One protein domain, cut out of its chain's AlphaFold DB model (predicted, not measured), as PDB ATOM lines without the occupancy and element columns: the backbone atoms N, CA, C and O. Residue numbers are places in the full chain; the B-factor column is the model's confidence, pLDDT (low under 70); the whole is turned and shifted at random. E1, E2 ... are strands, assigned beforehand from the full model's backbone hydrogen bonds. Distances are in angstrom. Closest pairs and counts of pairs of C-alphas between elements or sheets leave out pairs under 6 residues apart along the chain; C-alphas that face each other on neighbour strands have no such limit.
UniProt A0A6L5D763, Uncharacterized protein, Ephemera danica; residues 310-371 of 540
ATOM      1  N   VAL A 310     -76.326 170.557 -57.565       95.56
ATOM      2  CA  VAL A 310     -75.963 171.834 -58.174       95.56
ATOM      3  C   VAL A 310     -74.707 172.376 -57.508       95.56
ATOM      4  O   VAL A 310     -74.415 172.061 -56.356       95.56
ATOM      5  N   GLN A 311     -73.952 173.192 -58.230       95.50
ATOM      6  CA  GLN A 311     -72.781 173.880 -57.709       95.50
ATOM      7  C   GLN A 311     -73.068 175.374 -57.621       95.50
ATOM      8  O   GLN A 311     -73.570 175.978 -58.570       95.50
ATOM      9  N   ALA A 312     -72.744 175.981 -56.486       94.00
ATOM     10  CA  ALA A 312     -72.872 177.415 -56.293       94.00
ATOM     11  C   ALA A 312     -71.926 178.172 -57.238       94.00
ATOM     12  O   ALA A 312     -70.706 178.032 -57.165       94.00
ATOM     13  N   ALA A 313     -72.496 178.989 -58.121       92.19
ATOM     14  CA  ALA A 313     -71.761 179.842 -59.053       92.19
ATOM     15  C   ALA A 313     -71.616 181.281 -58.531       92.19
ATOM     16  O   ALA A 313     -70.743 182.018 -58.984       92.19
ATOM     17  N   GLN A 314     -72.463 181.677 -57.581       88.81
ATOM     18  CA  GLN A 314     -72.430 182.975 -56.909       88.81
ATOM     19  C   GLN A 314     -72.505 182.773 -55.392       88.81
ATOM     20  O   GLN A 314     -72.998 181.748 -54.923       88.81
ATOM     21  N   GLU A 315     -72.001 183.735 -54.619       82.12
ATOM     22  CA  GLU A 315     -72.161 183.721 -53.162       82.12
ATOM     23  C   GLU A 315     -73.599 184.084 -52.778       82.12
ATOM     24  O   GLU A 315     -74.268 184.875 -53.452       82.12
ATOM     25  N   CYS A 316     -74.079 183.520 -51.671       71.81
ATOM     26  CA  CYS A 316     -75.391 183.859 -51.139       71.81
ATOM     27  C   CYS A 316     -75.436 185.351 -50.752       71.81
ATOM     28  O   CYS A 316     -74.806 185.769 -49.783       71.81
ATOM     29  N   SER A 317     -76.188 186.161 -51.504       61.91
ATOM     30  CA  SER A 317     -76.339 187.602 -51.250       61.91
ATOM     31  C   SER A 317     -77.428 187.857 -50.196       61.91
ATOM     32  O   SER A 317     -78.504 187.262 -50.271       61.91
ATOM     33  N   GLU A 318     -77.181 188.747 -49.224       56.97
ATOM     34  CA  GLU A 318     -78.089 189.076 -48.100       56.97
ATOM     35  C   GLU A 318     -79.354 189.882 -48.501       56.97
ATOM     36  O   GLU A 318     -79.865 190.688 -47.723       56.97
ATOM     37  N   GLU A 319     -79.901 189.693 -49.700       54.88
ATOM     38  CA  GLU A 319     -81.062 190.458 -50.168       54.88
ATOM     39  C   GLU A 319     -82.366 189.668 -50.036       54.88
ATOM     40  O   GLU A 319     -82.953 189.257 -51.027       54.88
ATOM     41  N   MET A 320     -82.837 189.455 -48.802       46.94
ATOM     42  CA  MET A 320     -84.277 189.364 -48.511       46.94
ATOM     43  C   MET A 320     -84.523 189.429 -46.994       46.94
ATOM     44  O   MET A 320     -84.004 188.627 -46.218       46.94
ATOM     45  N   GLY A 321     -85.323 190.397 -46.544       52.06
ATOM     46  CA  GLY A 321     -85.675 190.560 -45.129       52.06
ATOM     47  C   GLY A 321     -86.387 189.344 -44.506       52.06
ATOM     48  O   GLY A 321     -86.987 188.527 -45.193       52.06
ATOM     49  N   LYS A 322     -86.336 189.260 -43.167       45.22
ATOM     50  CA  LYS A 322     -87.018 188.318 -42.238       45.22
ATOM     51  C   LYS A 322     -86.869 186.795 -42.448       45.22
ATOM     52  O   LYS A 322     -87.063 186.085 -41.467       45.22
ATOM     53  N   ALA A 323     -86.421 186.289 -43.596       51.75
ATOM     54  CA  ALA A 323     -86.174 184.856 -43.843       51.75
ATOM     55  C   ALA A 323     -84.745 184.387 -43.475       51.75
ATOM     56  O   ALA A 323     -84.256 183.381 -43.978       51.75
ATOM     57  N   LYS A 324     -84.047 185.110 -42.583       53.78
ATOM     58  CA  LYS A 324     -82.616 184.883 -42.290       53.78
ATOM     59  C   LYS A 324     -82.320 183.540 -41.598       53.78
ATOM     60  O   LYS A 324     -81.175 183.108 -41.610       53.78
ATOM     61  N   ARG A 325     -83.314 182.903 -40.961       59.59
ATOM     62  CA  ARG A 325     -83.106 181.657 -40.195       59.59
ATOM     63  C   ARG A 325     -83.087 180.393 -41.051       59.59
ATOM     64  O   ARG A 325     -82.350 179.482 -40.697       59.59
ATOM     65  N   ASP A 326     -83.799 180.387 -42.175       78.62
ATOM     66  CA  ASP A 326     -83.972 179.177 -42.992       78.62
ATOM     67  C   ASP A 326     -83.178 179.233 -44.305       78.62
ATOM     68  O   ASP A 326     -83.248 178.305 -45.104       78.62
ATOM     69  N   GLN A 327     -82.418 180.307 -44.550       87.00
ATOM     70  CA  GLN A 327     -81.592 180.456 -45.750       87.00
ATOM     71  C   GLN A 327     -80.300 179.634 -45.643       87.00
ATOM     72  O   GLN A 327     -79.552 179.736 -44.668       87.00
ATOM     73  N   LEU A 328     -80.000 178.860 -46.684       90.00
ATOM     74  CA  LEU A 328     -78.768 178.094 -46.790       90.00
ATOM     75  C   LEU A 328     -77.589 179.032 -47.060       90.00
ATOM     76  O   LEU A 328     -77.569 179.759 -48.049       90.00
ATOM     77  N   GLN A 329     -76.587 178.983 -46.188       90.62
ATOM     78  CA  GLN A 329     -75.347 179.746 -46.327       90.62
ATOM     79  C   GLN A 329     -74.296 178.896 -47.049       90.62
ATOM     80  O   GLN A 329     -73.859 177.882 -46.503       90.62
ATOM     81  N   PHE A 330     -73.886 179.320 -48.246       91.19
ATOM     82  CA  PHE A 330     -72.925 178.623 -49.110       91.19
ATOM     83  C   PHE A 330     -71.976 179.610 -49.808       91.19
ATOM     84  O   PHE A 330     -72.272 180.801 -49.934       91.19
ATOM     85  N   ARG A 331     -70.824 179.106 -50.250       92.56
ATOM     86  CA  ARG A 331     -69.782 179.836 -50.987       92.56
ATOM     87  C   ARG A 331     -69.731 179.382 -52.440       92.56
ATOM     88  O   ARG A 331     -70.184 178.288 -52.767       92.56
ATOM     89  N   ILE A 332     -69.130 180.199 -53.305       92.94
ATOM     90  CA  ILE A 332     -68.853 179.797 -54.691       92.94
ATOM     91  C   ILE A 332     -68.046 178.495 -54.685       92.94
ATOM     92  O   ILE A 332     -67.046 178.370 -53.978       92.94
ATOM     93  N   GLY A 333     -68.487 177.538 -55.494       91.31
ATOM     94  CA  GLY A 333     -67.884 176.221 -55.628       91.31
ATOM     95  C   GLY A 333     -68.495 175.146 -54.730       91.31
ATOM     96  O   GLY A 333     -68.263 173.970 -55.015       91.31
ATOM     97  N   ASP A 334     -69.293 175.506 -53.718       93.44
ATOM     98  CA  ASP A 334     -69.970 174.529 -52.857       93.44
ATOM     99  C   ASP A 334     -70.969 173.689 -53.664       93.44
ATOM    100  O   ASP A 334     -71.734 174.210 -54.480       93.44
ATOM    101  N   VAL A 335     -70.977 172.378 -53.414       94.31
ATOM    102  CA  VAL A 335     -71.952 171.445 -53.992       94.31
ATOM    103  C   VAL A 335     -73.146 171.326 -53.051       94.31
ATOM    104  O   VAL A 335     -72.990 171.044 -51.860       94.31
ATOM    105  N   ILE A 336     -74.339 171.534 -53.598       95.44
ATOM    106  CA  ILE A 336     -75.617 171.499 -52.895       95.44
ATOM    107  C   ILE A 336     -76.439 170.353 -53.481       95.44
ATOM    108  O   ILE A 336     -76.674 170.297 -54.687       95.44
ATOM    109  N   THR A 337     -76.903 169.444 -52.626       96.19
ATOM    110  CA  THR A 337     -77.874 168.410 -53.014       96.19
ATOM    111  C   THR A 337     -79.283 168.984 -52.882       96.19
ATOM    112  O   THR A 337     -79.629 169.522 -51.828       96.19
ATOM    113  N   VAL A 338     -80.083 168.915 -53.947       96.50
ATOM    114  CA  VAL A 338     -81.420 169.527 -54.014       96.50
ATOM    115  C   VAL A 338     -82.452 168.600 -53.374       96.50
ATOM    116  O   VAL A 338     -82.652 167.484 -53.835       96.50
ATOM    117  N   LEU A 339     -83.121 169.054 -52.314       96.00
ATOM    118  CA  LEU A 339     -84.081 168.250 -51.545       96.00
ATOM    119  C   LEU A 339     -85.539 168.489 -51.954       96.00
ATOM    120  O   LEU A 339     -86.343 167.558 -51.924       96.00
ATOM    121  N   ASP A 340     -85.886 169.731 -52.300       94.62
ATOM    122  CA  ASP A 340     -87.218 170.116 -52.778       94.62
ATOM    123  C   ASP A 340     -87.117 171.344 -53.692       94.62
ATOM    124  O   ASP A 340     -86.551 172.369 -53.306       94.62
ATOM    125  N   LYS A 341     -87.694 171.263 -54.895       91.94
ATOM    126  CA  LYS A 341     -87.751 172.377 -55.858       91.94
ATOM    127  C   LYS A 341     -88.922 173.338 -55.606       91.94
ATOM    128  O   LYS A 341     -88.954 174.412 -56.194       91.94
ATOM    129  N   ASN A 342     -89.874 172.961 -54.750       89.50
ATOM    130  CA  ASN A 342     -91.027 173.762 -54.326       89.50
ATOM    131  C   ASN A 342     -91.288 173.599 -52.809       89.50
ATOM    132  O   ASN A 342     -92.333 173.066 -52.418       89.50
ATOM    133  N   PRO A 343     -90.360 174.055 -51.944       85.75
ATOM    134  CA  PRO A 343     -90.484 173.962 -50.491       85.75
ATOM    135  C   PRO A 343     -91.510 174.941 -49.907       85.75
ATOM    136  O   PRO A 343     -92.092 174.666 -48.862       85.75
ATOM    137  N   VAL A 344     -91.738 176.088 -50.559       83.25
ATOM    138  CA  VAL A 344     -92.692 177.108 -50.107       83.25
ATOM    139  C   VAL A 344     -93.762 177.301 -51.182       83.25
ATOM    140  O   VAL A 344     -93.436 177.728 -52.293       83.25
ATOM    141  N   PRO A 345     -95.042 177.025 -50.882       79.31
ATOM    142  CA  PRO A 345     -96.126 177.265 -51.824       79.31
ATOM    143  C   PRO A 345     -96.162 178.734 -52.261       79.31
ATOM    144  O   PRO A 345     -96.071 179.638 -51.432       79.31
ATOM    145  N   ASN A 346     -96.344 178.976 -53.561       76.19
ATOM    146  CA  ASN A 346     -96.483 180.310 -54.165       76.19
ATOM    147  C   ASN A 346     -95.232 181.212 -54.136       76.19
ATOM    148  O   ASN A 346     -95.334 182.387 -54.492       76.19
ATOM    149  N   VAL A 347     -94.053 180.691 -53.780       79.56
ATOM    150  CA  VAL A 347     -92.777 181.411 -53.916       79.56
ATOM    151  C   VAL A 347     -91.955 180.755 -55.023       79.56
ATOM    152  O   VAL A 347     -91.481 179.634 -54.876       79.56
ATOM    153  N   SER A 348     -91.793 181.453 -56.148       72.62
ATOM    154  CA  SER A 348     -90.930 180.998 -57.245       72.62
ATOM    155  C   SER A 348     -89.448 181.237 -56.922       72.62
ATOM    156  O   SER A 348     -89.113 182.128 -56.145       72.62
ATOM    157  N   ASN A 349     -88.552 180.449 -57.533       83.00
ATOM    158  CA  ASN A 349     -87.088 180.573 -57.402       83.00
ATOM    159  C   ASN A 349     -86.543 180.359 -55.978       83.00
ATOM    160  O   ASN A 349     -85.611 181.030 -55.538       83.00
ATOM    161  N   CYS A 350     -87.130 179.411 -55.255       88.88
ATOM    162  CA  CYS A 350     -86.792 179.085 -53.878       88.88
ATOM    163  C   CYS A 350     -86.736 177.562 -53.759       88.88
ATOM    164  O   CYS A 350     -87.773 176.921 -53.868       88.88
ATOM    165  N   TRP A 351     -85.549 176.972 -53.615       93.62
ATOM    166  CA  TRP A 351     -85.350 175.521 -53.488       93.62
ATOM    167  C   TRP A 351     -84.802 175.188 -52.099       93.62
ATOM    168  O   TRP A 351     -84.074 175.990 -51.522       93.62
ATOM    169  N   LYS A 352     -85.123 174.012 -51.547       94.44
ATOM    170  CA  LYS A 352     -84.493 173.482 -50.326       94.44
ATOM    171  C   LYS A 352     -83.324 172.600 -50.737       94.44
ATOM    172  O   LYS A 352     -83.467 171.744 -51.611       94.44
ATOM    173  N   GLY A 353     -82.175 172.794 -50.107       95.25
ATOM    174  CA  GLY A 353     -80.971 172.020 -50.372       95.25
ATOM    175  C   GLY A 353     -80.189 171.708 -49.108       95.25
ATOM    176  O   GLY A 353     -80.487 172.214 -48.023       95.25
ATOM    177  N   VAL A 354     -79.175 170.865 -49.271       94.69
ATOM    178  CA  VAL A 354     -78.253 170.469 -48.207       94.69
ATOM    179  C   VAL A 354     -76.815 170.451 -48.709       94.69
ATOM    180  O   VAL A 354     -76.532 170.005 -49.821       94.69
ATOM    181  N   LEU A 355     -75.908 170.945 -47.874       92.31
ATOM    182  CA  LEU A 355     -74.464 170.885 -48.091       92.31
ATOM    183  C   LEU A 355     -73.882 169.573 -47.549       92.31
ATOM    184  O   LEU A 355     -74.452 168.945 -46.660       92.31
ATOM    185  N   ASN A 356     -72.678 169.202 -47.991       86.56
ATOM    186  CA  ASN A 356     -71.988 167.984 -47.524       86.56
ATOM    187  C   ASN A 356     -71.703 167.957 -46.010       86.56
ATOM    188  O   ASN A 356     -71.489 166.897 -45.433       86.56
ATOM    189  N   ASN A 357     -71.706 169.116 -45.348       83.81
ATOM    190  CA  ASN A 357     -71.574 169.220 -43.891       83.81
ATOM    191  C   ASN A 357     -72.906 169.016 -43.137       83.81
ATOM    192  O   ASN A 357     -72.946 169.192 -41.922       83.81
ATOM    193  N   GLY A 358     -73.993 168.700 -43.847       85.69
ATOM    194  CA  GLY A 358     -75.321 168.471 -43.285       85.69
ATOM    195  C   GLY A 358     -76.165 169.727 -43.073       85.69
ATOM    196  O   GLY A 358     -77.317 169.597 -42.669       85.69
ATOM    197  N   LYS A 359     -75.650 170.936 -43.348       89.94
ATOM    198  CA  LYS A 359     -76.447 172.166 -43.243       89.94
ATOM    199  C   LYS A 359     -77.523 172.195 -44.321       89.94
ATOM    200  O   LYS A 359     -77.206 172.158 -45.509       89.94
ATOM    201  N   THR A 360     -78.771 172.290 -43.887       92.81
ATOM    202  CA  THR A 360     -79.963 172.390 -44.727       92.81
ATOM    203  C   THR A 360     -80.477 173.822 -44.761       92.81
ATOM    204  O   THR A 360     -80.277 174.592 -43.823       92.81
ATOM    205  N   GLY A 361     -81.158 174.185 -45.842       92.56
ATOM    206  CA  GLY A 361     -81.813 175.481 -45.940       92.56
ATOM    207  C   GLY A 361     -82.327 175.776 -47.338       92.56
ATOM    208  O   GLY A 361     -82.169 174.990 -48.272       92.56
ATOM    209  N   ILE A 362     -82.940 176.939 -47.463       92.19
ATOM    210  CA  ILE A 362     -83.501 177.478 -48.689       92.19
ATOM    211  C   ILE A 362     -82.432 178.260 -49.457       92.19
ATOM    212  O   ILE A 362     -81.722 179.083 -48.879       92.19
ATOM    213  N   PHE A 363     -82.355 178.069 -50.769       91.75
ATOM    214  CA  PHE A 363     -81.484 178.827 -51.659       91.75
ATOM    215  C   PHE A 363     -82.194 179.199 -52.964       91.75
ATOM    216  O   PHE A 363     -83.195 178.593 -53.349       91.75
ATOM    217  N   ASN A 364     -81.668 180.213 -53.651       91.25
ATOM    218  CA  ASN A 364     -82.147 180.593 -54.975       91.25
ATOM    219  C   ASN A 364     -81.367 179.803 -56.044       91.25
ATOM    220  O   ASN A 364     -80.148 179.981 -56.140       91.25
ATOM    221  N   PRO A 365     -82.028 178.969 -56.870       92.31
ATOM    222  CA  PRO A 365     -81.357 178.190 -57.909       92.31
ATOM    223  C   PRO A 365     -80.648 179.053 -58.960       92.31
ATOM    224  O   PRO A 365     -79.697 178.579 -59.577       92.31
ATOM    225  N   ALA A 366     -81.027 180.327 -59.131       91.50
ATOM    226  CA  ALA A 366     -80.359 181.252 -60.054       91.50
ATOM    227  C   ALA A 366     -78.884 181.525 -59.699       91.50
ATOM    228  O   ALA A 366     -78.119 181.979 -60.548       91.50
ATOM    229  N   PHE A 367     -78.470 181.240 -58.459       91.62
ATOM    230  CA  PHE A 367     -77.077 181.354 -58.009       91.62
ATOM    231  C   PHE A 367     -76.276 180.063 -58.197       91.62
ATOM    232  O   PHE A 367     -75.135 179.968 -57.742       91.62
ATOM    233  N   THR A 368     -76.859 179.064 -58.856       93.81
ATOM    234  CA  THR A 368     -76.275 177.736 -59.014       93.81
ATOM    235  C   THR A 368     -76.249 177.300 -60.474       93.81
ATOM    236  O   THR A 368     -76.995 177.808 -61.309       93.81
ATOM    237  N   VAL A 369     -75.372 176.352 -60.780       93.69
ATOM    238  CA  VAL A 369     -75.297 175.653 -62.067       93.69
ATOM    239  C   VAL A 369     -75.407 174.151 -61.830       93.69
ATOM    240  O   VAL A 369     -75.087 173.673 -60.742       93.69
ATOM    241  N   ALA A 370     -75.854 173.393 -62.831       92.44
ATOM    242  CA  ALA A 370     -75.917 171.936 -62.725       92.44
ATOM    243  C   ALA A 370     -74.526 171.357 -62.414       92.44
ATOM    244  O   ALA A 370     -73.544 171.702 -63.075       92.44
ATOM    245  N   TYR A 371     -74.445 170.476 -61.418       90.12
ATOM    246  CA  TYR A 371     -73.211 169.789 -61.061       90.12
ATOM    247  C   TYR A 371     -73.232 168.383 -61.656       90.12
ATOM    248  O   TYR A 371     -73.998 167.526 -61.227       90.12
TER     249      TYR A 371
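This is residues 310 to 371 of the 540 residues of an uncharacterized protein of Ephemera danica (UniProt A0A6L5D763). This domain has little regular structure: a small, strongly twisted sheet of five short strands is curled, and the long loop of residues 313 to 334 folds across its open side. The 62 printed residues hold five named strands, E1 to E5, and no named helix; the class is all strand, though the strands hold only 21 residues. The sheet's order is E4 E3 E2 E1 E5, all antiparallel. It is compact, with a radius of gyration of the C-alphas of 10.6 A, and spans 27 by 21 by 21 A.

Start at E1, residues 310 to 312, and E2, residues 335 to 340, a hairpin at 124 degrees, with N 336 and O 310 2.8 A apart. E2 forms the next hairpin with E3, residues 351 to 355, at N 354 and O 337, 2.9 A. E3 forms another with E4, residues 360 to 363, at N 363 and O 351, 2.8 A. E1 to E4 are a meander, each the antiparallel neighbour of the one before. E5, residues 368 to 370, is antiparallel to E1, at N 311 and O 369, 2.8 A; edge strands E4 and E5 are apart.

Find C-alpha 310 at (-75.963, 171.834, -58.174), where E1 begins, 6.7 A long. E2 runs 15.4 A, E3 13.0 A, E4 9.6 A and E5 6.9 A, to C-alpha 370 at (-75.917, 171.936, -62.725).

The farthest C-alphas, of Lys 322 and Tyr 371, are 29.8 A apart. The printed part has no cut; the E1 to E2 link is long, and pLDDT is under 70 at residues 317 to 325.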